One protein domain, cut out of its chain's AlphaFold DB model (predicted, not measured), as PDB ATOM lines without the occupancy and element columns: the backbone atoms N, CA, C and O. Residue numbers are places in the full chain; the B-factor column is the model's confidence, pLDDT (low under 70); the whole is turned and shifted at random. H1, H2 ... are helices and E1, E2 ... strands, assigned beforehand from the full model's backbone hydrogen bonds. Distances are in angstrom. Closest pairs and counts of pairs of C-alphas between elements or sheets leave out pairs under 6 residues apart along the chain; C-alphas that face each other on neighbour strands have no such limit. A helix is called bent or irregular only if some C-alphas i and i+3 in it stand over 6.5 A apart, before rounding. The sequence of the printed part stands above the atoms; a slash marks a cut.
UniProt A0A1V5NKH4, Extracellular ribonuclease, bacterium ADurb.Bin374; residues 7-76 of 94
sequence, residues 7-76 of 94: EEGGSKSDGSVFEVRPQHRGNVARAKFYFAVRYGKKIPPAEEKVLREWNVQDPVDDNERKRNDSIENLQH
ATOM      1  N   GLU A   7     156.149  90.545 145.071       95.50
ATOM      2  CA  GLU A   7     156.118  91.992 145.277       95.50
ATOM      3  C   GLU A   7     157.176  92.697 144.416       95.50
ATOM      4  O   GLU A   7     158.348  92.324 144.427       95.50
ATOM      5  N   GLU A   8     156.775  93.749 143.698       95.00
ATOM      6  CA  GLU A   8     157.688  94.619 142.947       95.00
ATOM      7  C   GLU A   8     157.140  96.050 142.865       95.00
ATOM      8  O   GLU A   8     155.970  96.282 142.548       95.00
ATOM      9  N   GLY A   9     157.988  97.046 143.152       91.69
ATOM     10  CA  GLY A   9     157.628  98.465 143.022       91.69
ATOM     11  C   GLY A   9     156.415  98.898 143.861       91.69
ATOM     12  O   GLY A   9     155.733  99.858 143.494       91.69
ATOM     13  N   GLY A  10     156.126  98.173 144.949       93.19
ATOM     14  CA  GLY A  10     154.984  98.378 145.846       93.19
ATOM     15  C   GLY A  10     153.694  97.655 145.439       93.19
ATOM     16  O   GLY A  10     152.727  97.702 146.195       93.19
ATOM     17  N   SER A  11     153.656  97.004 144.274       95.31
ATOM     18  CA  SER A  11     152.553  96.114 143.888       95.31
ATOM     19  C   SER A  11     152.771  94.728 144.485       95.31
ATOM     20  O   SER A  11     153.913  94.285 144.575       95.31
ATOM     21  N   LYS A  12     151.691  94.034 144.852       96.12
ATOM     22  CA  LYS A  12     151.735  92.721 145.514       96.12
ATOM     23  C   LYS A  12     150.792  91.729 144.844       96.12
ATOM     24  O   LYS A  12     149.782  92.129 144.271       96.12
ATOM     25  N   SER A  13     151.102  90.442 144.928       94.19
ATOM     26  CA  SER A  13     150.230  89.356 144.467       94.19
ATOM     27  C   SER A  13     150.385  88.124 145.353       94.19
ATOM     28  O   SER A  13     151.491  87.840 145.812       94.19
ATOM     29  N   ASP A  14     149.299  87.382 145.560       94.25
ATOM     30  CA  ASP A  14     149.294  86.051 146.193       94.25
ATOM     31  C   ASP A  14     149.020  84.916 145.188       94.25
ATOM     32  O   ASP A  14     148.601  83.827 145.566       94.25
ATOM     33  N   GLY A  15     149.168  85.199 143.889       89.38
ATOM     34  CA  GLY A  15     148.873  84.259 142.805       89.38
ATOM     35  C   GLY A  15     147.393  84.213 142.401       89.38
ATOM     36  O   GLY A  15     147.084  83.811 141.278       89.38
ATOM     37  N   SER A  16     146.482  84.692 143.254       90.50
ATOM     38  CA  SER A  16     145.038  84.737 142.988       90.50
ATOM     39  C   SER A  16     144.481  86.160 142.892       90.50
ATOM     40  O   SER A  16     143.615  86.443 142.062       90.50
ATOM     41  N   VAL A  17     145.003  87.069 143.709       91.06
ATOM     42  CA  VAL A  17     144.594  88.467 143.794       91.06
ATOM     43  C   VAL A  17     145.818  89.349 143.568       91.06
ATOM     44  O   VAL A  17     146.936  89.031 143.966       91.06
ATOM     45  N   PHE A  18     145.599  90.478 142.902       93.12
ATOM     46  CA  PHE A  18     146.631  91.466 142.632       93.12
ATOM     47  C   PHE A  18     146.301  92.780 143.338       93.12
ATOM     48  O   PHE A  18     145.193  93.304 143.219       93.12
ATOM     49  N   GLU A  19     147.280  93.332 144.042       94.06
ATOM     50  CA  GLU A  19     147.206  94.611 144.732       94.06
ATOM     51  C   GLU A  19     148.106  95.618 144.009       94.06
ATOM     52  O   GLU A  19     149.323  95.434 143.909       94.06
ATOM     53  N   VAL A  20     147.523  96.702 143.495       95.56
ATOM     54  CA  VAL A  20     148.312  97.773 142.872       95.56
ATOM     55  C   VAL A  20     149.090  98.570 143.912       95.56
ATOM     56  O   VAL A  20     148.624  98.806 145.032       95.56
ATOM     57  N   ARG A  21     150.262  99.053 143.486       96.00
ATOM     58  CA  ARG A  21     151.090  99.975 144.263       96.00
ATOM     59  C   ARG A  21     150.312 101.200 144.760       96.00
ATOM     60  O   ARG A  21     149.470 101.711 144.014       96.00
ATOM     61  N   PRO A  22     150.619 101.706 145.972       95.94
ATOM     62  CA  PRO A  22     149.836 102.751 146.628       95.94
ATOM     63  C   PRO A  22     149.517 103.970 145.757       95.94
ATOM     64  O   PRO A  22     148.368 104.389 145.717       95.94
ATOM     65  N   GLN A  23     150.493 104.464 144.992       95.50
ATOM     66  CA  GLN A  23     150.385 105.662 144.147       95.50
ATOM     67  C   GLN A  23     149.505 105.522 142.886       95.50
ATOM     68  O   GLN A  23     149.525 106.400 142.027       95.50
ATOM     69  N   HIS A  24     148.840 104.380 142.687       96.56
ATOM     70  CA  HIS A  24     147.889 104.174 141.580       96.56
ATOM     71  C   HIS A  24     146.549 103.595 142.021       96.56
ATOM     72  O   HIS A  24     145.702 103.272 141.180       96.56
ATOM     73  N   ARG A  25     146.365 103.405 143.324       97.75
ATOM     74  CA  ARG A  25     145.166 102.793 143.888       97.75
ATOM     75  C   ARG A  25     143.914 103.590 143.523       97.75
ATOM     76  O   ARG A  25     142.915 103.006 143.100       97.75
ATOM     77  N   GLY A  26     143.990 104.911 143.597       98.25
ATOM     78  CA  GLY A  26     142.896 105.826 143.304       98.25
ATOM     79  C   GLY A  26     142.548 105.835 141.821       98.25
ATOM     80  O   GLY A  26     141.373 105.745 141.461       98.25
ATOM     81  N   ASN A  27     143.561 105.840 140.954       98.38
ATOM     82  CA  ASN A  27     143.384 105.805 139.499       98.38
ATOM     83  C   ASN A  27     142.611 104.545 139.086       98.38
ATOM     84  O   ASN A  27     141.691 104.599 138.265       98.38
ATOM     85  N   VAL A  28     142.975 103.398 139.676       98.12
ATOM     86  CA  VAL A  28     142.301 102.115 139.438       98.12
ATOM     87  C   VAL A  28     140.883 102.123 140.000       98.12
ATOM     88  O   VAL A  28     139.963 101.703 139.296       98.12
ATOM     89  N   ALA A  29     140.687 102.647 141.212       98.38
ATOM     90  CA  ALA A  29     139.369 102.782 141.823       98.38
ATOM     91  C   ALA A  29     138.406 103.581 140.938       98.38
ATOM     92  O   ALA A  29     137.368 103.066 140.515       98.38
ATOM     93  N   ARG A  30     138.779 104.809 140.566       98.56
ATOM     94  CA  ARG A  30     137.953 105.685 139.720       98.56
ATOM     95  C   ARG A  30     137.687 105.082 138.344       98.56
ATOM     96  O   ARG A  30     136.598 105.266 137.798       98.56
ATOM     97  N   ALA A  31     138.645 104.353 137.769       97.94
ATOM     98  CA  ALA A  31     138.433 103.639 136.514       97.94
ATOM     99  C   ALA A  31     137.393 102.517 136.669       97.94
ATOM    100  O   ALA A  31     136.453 102.448 135.879       97.94
ATOM    101  N   LYS A  32     137.513 101.671 137.699       98.06
ATOM    102  CA  LYS A  32     136.556 100.589 137.985       98.06
ATOM    103  C   LYS A  32     135.137 101.120 138.207       98.06
ATOM    104  O   LYS A  32     134.218 100.620 137.562       98.06
ATOM    105  N   PHE A  33     134.969 102.173 139.013       98.44
ATOM    106  CA  PHE A  33     133.666 102.818 139.222       98.44
ATOM    107  C   PHE A  33     133.073 103.384 137.928       98.44
ATOM    108  O   PHE A  33     131.882 103.217 137.664       98.44
ATOM    109  N   TYR A  34     133.896 103.998 137.071       97.75
ATOM    110  CA  TYR A  34     133.445 104.454 135.756       97.75
ATOM    111  C   TYR A  34     132.933 103.304 134.895       97.75
ATOM    112  O   TYR A  34     131.849 103.408 134.324       97.75
ATOM    113  N   PHE A  35     133.673 102.195 134.825       97.31
ATOM    114  CA  PHE A  35     133.238 101.031 134.055       97.31
ATOM    115  C   PHE A  35     131.945 100.419 134.604       97.31
ATOM    116  O   PHE A  35     131.092 100.016 133.812       97.31
ATOM    117  N   ALA A  36     131.789 100.378 135.929       97.56
ATOM    118  CA  ALA A  36     130.575  99.897 136.574       97.56
ATOM    119  C   ALA A  36     129.350 100.710 136.144       97.56
ATOM    120  O   ALA A  36     128.421 100.160 135.552       97.56
ATOM    121  N   VAL A  37     129.407 102.037 136.297       96.00
ATOM    122  CA  VAL A  37     128.300 102.936 135.930       96.00
ATOM    123  C   VAL A  37     128.057 102.964 134.426       96.00
ATOM    124  O   VAL A  37     126.916 102.888 133.973       96.00
ATOM    125  N   ARG A  38     129.117 103.081 133.623       95.38
ATOM    126  CA  ARG A  38     128.986 103.286 132.177       95.38
ATOM    127  C   ARG A  38     128.468 102.048 131.454       95.38
ATOM    128  O   ARG A  38     127.764 102.189 130.456       95.38
ATOM    129  N   TYR A  39     128.836 100.862 131.927       95.62
ATOM    130  CA  TYR A  39     128.561  99.603 131.234       95.62
ATOM    131  C   TYR A  39     127.722  98.620 132.058       95.62
ATOM    132  O   TYR A  39     127.598  97.462 131.657       95.62
ATOM    133  N   GLY A  40     127.161  99.054 133.193       94.25
ATOM    134  CA  GLY A  40     126.308  98.232 134.057       94.25
ATOM    135  C   GLY A  40     127.027  97.004 134.617       94.25
ATOM    136  O   GLY A  40     126.450  95.916 134.662       94.25
ATOM    137  N   LYS A  41     128.315  97.140 134.958       94.38
ATOM    138  CA  LYS A  41     129.107  96.040 135.519       94.38
ATOM    139  C   LYS A  41     129.103  96.102 137.035       94.38
ATOM    140  O   LYS A  41     129.584  97.073 137.590       94.38
ATOM    141  N   LYS A  42     128.673  95.011 137.663       95.69
ATOM    142  CA  LYS A  42     128.682  94.890 139.120       95.69
ATOM    143  C   LYS A  42     130.098  94.818 139.670       95.69
ATOM    144  O   LYS A  42     130.939  94.106 139.107       95.69
ATOM    145  N   ILE A  43     130.318  95.469 140.803       96.69
ATOM    146  CA  ILE A  43     131.524  95.319 141.610       96.69
ATOM    147  C   ILE A  43     131.176  94.447 142.827       96.69
ATOM    148  O   ILE A  43     130.225  94.741 143.547       96.69
ATOM    149  N   PRO A  44     131.901  93.345 143.089       95.81
ATOM    150  CA  PRO A  44     131.684  92.562 144.301       95.81
ATOM    151  C   PRO A  44     131.867  93.426 145.564       95.81
ATOM    152  O   PRO A  44     132.843  94.172 145.630       95.81
ATOM    153  N   PRO A  45     131.034  93.282 146.615       95.69
ATOM    154  CA  PRO A  45     131.073  94.177 147.779       95.69
ATOM    155  C   PRO A  45     132.438  94.275 148.479       95.69
ATOM    156  O   PRO A  45     132.832  95.339 148.953       95.69
ATOM    157  N   ALA A  46     133.186  93.167 148.535       94.44
ATOM    158  CA  ALA A  46     134.531  93.154 149.108       94.44
ATOM    159  C   ALA A  46     135.529  93.970 148.268       94.44
ATOM    160  O   ALA A  46     136.351  94.690 148.829       94.44
ATOM    161  N   GLU A  47     135.434  93.890 146.936       95.62
ATOM    162  CA  GLU A  47     136.248  94.696 146.023       95.62
ATOM    163  C   GLU A  47     135.833  96.170 146.106       95.62
ATOM    164  O   GLU A  47     136.691  97.038 146.242       95.62
ATOM    165  N   GLU A  48     134.531  96.462 146.120       97.00
ATOM    166  CA  GLU A  48     134.017  97.830 146.215       97.00
ATOM    167  C   GLU A  48     134.525  98.549 147.470       97.00
ATOM    168  O   GLU A  48     135.004  99.682 147.382       97.00
ATOM    169  N   LYS A  49     134.495  97.877 148.629       96.31
ATOM    170  CA  LYS A  49     135.026  98.422 149.886       96.31
ATOM    171  C   LYS A  49     136.485  98.857 149.738       96.31
ATOM    172  O   LYS A  49     136.834  99.967 150.131       96.31
ATOM    173  N   VAL A  50     137.317  98.010 149.131       96.81
ATOM    174  CA  VAL A  50     138.737  98.306 148.896       96.81
ATOM    175  C   VAL A  50     138.902  99.471 147.917       96.81
ATOM    176  O   VAL A  50     139.693 100.374 148.173       96.81
ATOM    177  N   LEU A  51     138.126  99.511 146.830       97.94
ATOM    178  CA  LEU A  51     138.198 100.601 145.849       97.94
ATOM    179  C   LEU A  51     137.773 101.952 146.450       97.94
ATOM    180  O   LEU A  51     138.373 102.978 146.128       97.94
ATOM    181  N   ARG A  52     136.787 101.977 147.357       97.88
ATOM    182  CA  ARG A  52     136.410 103.200 148.091       97.88
ATOM    183  C   ARG A  52     137.544 103.694 148.984       97.88
ATOM    184  O   ARG A  52     137.876 104.876 148.945       97.88
ATOM    185  N   GLU A  53     138.174 102.794 149.736       97.44
ATOM    186  CA  GLU A  53     139.346 103.122 150.559       97.44
ATOM    187  C   GLU A  53     140.493 103.669 149.697       97.44
ATOM    188  O   GLU A  53     141.104 104.685 150.025       97.44
ATOM    189  N   TRP A  54     140.743 103.036 148.554       97.94
ATOM    190  CA  TRP A  54     141.773 103.437 147.598       97.94
ATOM    191  C   TRP A  54     141.526 104.811 146.984       97.94
ATOM    192  O   TRP A  54     142.469 105.584 146.840       97.94
ATOM    193  N   ASN A  55     140.273 105.150 146.674       98.00
ATOM    194  CA  ASN A  55     139.917 106.473 146.168       98.00
ATOM    195  C   ASN A  55     140.265 107.600 147.159       98.00
ATOM    196  O   ASN A  55     140.634 108.690 146.730       98.00
ATOM    197  N   VAL A  56     140.160 107.337 148.467       97.38
ATOM    198  CA  VAL A  56     140.509 108.302 149.524       97.38
ATOM    199  C   VAL A  56     142.018 108.347 149.773       97.38
ATOM    200  O   VAL A  56     142.574 109.425 149.967       97.38
ATOM    201  N   GLN A  57     142.683 107.189 149.778       97.19
ATOM    202  CA  GLN A  57     144.125 107.085 150.040       97.19
ATOM    203  C   GLN A  57     144.986 107.705 148.932       97.19
ATOM    204  O   GLN A  57     146.084 108.177 149.216       97.19
ATOM    205  N   ASP A  58     144.495 107.690 147.694       98.00
ATOM    206  CA  ASP A  58     145.200 108.172 146.507       98.00
ATOM    207  C   ASP A  58     144.310 109.188 145.750       98.00
ATOM    208  O   ASP A  58     143.529 108.827 144.851       98.00
ATOM    209  N   PRO A  59     144.330 110.466 146.184       97.94
ATOM    210  CA  PRO A  59     143.488 111.513 145.617       97.94
ATOM    211  C   PRO A  59     143.892 111.836 144.176       97.94
ATOM    212  O   PRO A  59     145.037 111.652 143.782       97.94
ATOM    213  N   VAL A  60     142.944 112.365 143.395       98.12
ATOM    214  CA  VAL A  60     143.178 112.707 141.982       98.12
ATOM    215  C   VAL A  60     144.328 113.696 141.824       98.12
ATOM    216  O   VAL A  60     144.247 114.827 142.324       98.12
ATOM    217  N   ASP A  61     145.321 113.307 141.027       97.50
ATOM    218  CA  ASP A  61     146.458 114.148 140.666       97.50
ATOM    219  C   ASP A  61     146.292 114.864 139.307       97.50
ATOM    220  O   ASP A  61     145.348 114.645 138.539       97.50
ATOM    221  N   ASP A  62     147.228 115.762 138.995       98.00
ATOM    222  CA  ASP A  62     147.213 116.525 137.743       98.00
ATOM    223  C   ASP A  62     147.422 115.651 136.501       98.00
ATOM    224  O   ASP A  62     146.961 116.000 135.411       98.00
ATOM    225  N   ASN A  63     148.127 114.524 136.630       97.75
ATOM    226  CA  ASN A  63     148.368 113.623 135.509       97.75
ATOM    227  C   ASN A  63     147.082 112.885 135.128       97.75
ATOM    228  O   ASN A  63     146.783 112.746 133.941       97.75
ATOM    229  N   GLU A  64     146.288 112.465 136.112       97.62
ATOM    230  CA  GLU A  64     144.959 111.906 135.899       97.62
ATOM    231  C   GLU A  64     144.019 112.903 135.234       97.62
ATOM    232  O   GLU A  64     143.345 112.530 134.271       97.62
ATOM    233  N   ARG A  65     144.000 114.165 135.686       98.31
ATOM    234  CA  ARG A  65     143.171 115.215 135.066       98.31
ATOM    235  C   ARG A  65     143.550 115.422 133.604       98.31
ATOM    236  O   ARG A  65     142.697 115.279 132.732       98.31
ATOM    237  N   LYS A  66     144.842 115.624 133.322       98.31
ATOM    238  CA  LYS A  66     145.362 115.781 131.950       98.31
ATOM    239  C   LYS A  66     145.026 114.583 131.065       98.31
ATOM    240  O   LYS A  66     144.695 114.744 129.887       98.31
ATOM    241  N   ARG A  67     145.109 113.369 131.616       97.69
ATOM    242  CA  ARG A  67     144.743 112.146 130.899       97.69
ATOM    243  C   ARG A  67     143.241 112.090 130.620       97.69
ATOM    244  O   ARG A  67     142.876 111.728 129.507       97.69
ATOM    245  N   ASN A  68     142.392 112.457 131.580       98.12
ATOM    246  CA  ASN A  68     140.936 112.515 131.405       98.12
ATOM    247  C   ASN A  68     140.550 113.526 130.313       98.12
ATOM    248  O   ASN A  68     139.798 113.173 129.411       98.12
ATOM    249  N   ASP A  69     141.155 114.719 130.323       98.38
ATOM    250  CA  ASP A  69     140.961 115.750 129.292       98.38
ATOM    251  C   ASP A  69     141.371 115.245 127.901       98.38
ATOM    252  O   ASP A  69     140.655 115.407 126.914       98.38
ATOM    253  N   SER A  70     142.525 114.579 127.813       98.12
ATOM    254  CA  SER A  70     143.024 114.023 126.549       98.12
ATOM    255  C   SER A  70     142.126 112.903 126.012       98.12
ATOM    256  O   SER A  70     141.905 112.817 124.805       98.12
ATOM    257  N   ILE A  71     141.599 112.047 126.894       97.50
ATOM    258  CA  ILE A  71     140.665 110.977 126.522       97.50
ATOM    259  C   ILE A  71     139.332 111.565 126.058       97.50
ATOM    260  O   ILE A  71     138.823 111.128 125.029       97.50
ATOM    261  N   GLU A  72     138.791 112.566 126.755       97.94
ATOM    262  CA  GLU A  72     137.547 113.236 126.364       97.94
ATOM    263  C   GLU A  72     137.658 113.872 124.975       97.94
ATOM    264  O   GLU A  72     136.771 113.683 124.143       97.94
ATOM    265  N   ASN A  73     138.773 114.545 124.683       97.88
ATOM    266  CA  ASN A  73     139.013 115.140 123.366       97.88
ATOM    267  C   ASN A  73     138.982 114.110 122.223       97.88
ATOM    268  O   ASN A  73     138.609 114.453 121.103       97.88
ATOM    269  N   LEU A  74     139.364 112.856 122.494       97.38
ATOM    270  CA  LEU A  74     139.421 111.783 121.496       97.38
ATOM    271  C   LEU A  74     138.156 110.921 121.443       97.38
ATOM    272  O   LEU A  74     137.753 110.484 120.369       97.38
ATOM    273  N   GLN A  75     137.569 110.604 122.597       96.50
ATOM    274  CA  GLN A  75     136.488 109.621 122.727       96.50
ATOM    275  C   GLN A  75     135.136 110.248 123.071       96.50
ATOM    276  O   GLN A  75     134.133 109.531 123.146       96.50
ATOM    277  N   HIS A  76     135.109 111.561 123.318       95.50
ATOM    278  CA  HIS A  76     133.923 112.341 123.673       95.50
ATOM    279  C   HIS A  76     133.163 111.795 124.890       95.50
ATOM    280  O   HIS A  76     131.953 111.967 125.028       95.50
TER     281      HIS A  76
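AT A GLANCE: This is residues 7 to 76 of the 94 residues of the protein "Extracellular ribonuclease" of bacterium ADurb.Bin374 (UniProt A0A1V5NKH4). Two helices, H1 and H2, make a V, meeting where H1 begins and H2 ends, with residues 40 to 44 bridging its open end; a third helix, H3, reaches away from them, and its residues 65 to 75, with residue 76, stick out. Away from H3, the small strand E1 takes part in two short antiparallel pairings, its residues 11 to 12 with residues 7 to 8 and its residues 12 to 13 with residues 18 to 19. The printed part has 70 residues with one named strand and three named helices, in the order E1, H1, H2, H3, and its class is mostly helix. It is only just loose, close to compact, with a radius of gyration of the C-alphas of 13.4 A and spans of 38 by 29 by 21 A.

HOW THE PARTS SIT: E1, residues 11 to 13, pairs with no named strand. Its closest C-alpha to H1, residues 22 to 39, is that of Ser 11, 7.7 A from that of Pro 22. H1 touches H2, residues 45 to 57, with residues 22 to 30 alone; the closest C-alphas are those of Gly 26 and Asn 55, 4.2 A apart. They run opposite ways at a steep tilt of 52 degrees. H3, residues 62 to 75, is close to H1 but not clearly touching, the closest C-alphas being those of Asn 27 and Glu 64, 7.3 A apart. H3 and H1 run the same way at a shallow tilt of 29 degrees. H2 and H3 are apart, and E1 is apart from both. In H2 and H3 every O i to N i+4 pair is within hydrogen-bond range; in H1, 12 of 14 are.

IN THESE COORDINATES: E1 begins at C-alpha 11, (152.553, 96.114, 143.888). H1 is 26.4 A long from C-alpha 22, (149.836, 102.751, 146.628), and is irregular: C-alphas 23 and 26 are 7.5 A apart. H2 measures 18.5 A and H3 19.7 A, ending at C-alpha 75, (136.488, 109.621, 122.727).

THE WHOLE: The C-alphas of Asp 14 and Asn 73 are the two farthest apart, 38.4 A. The printed part has no cut and no long link. The mean pLDDT of the printed part is 96.4, and no printed residue is under 70.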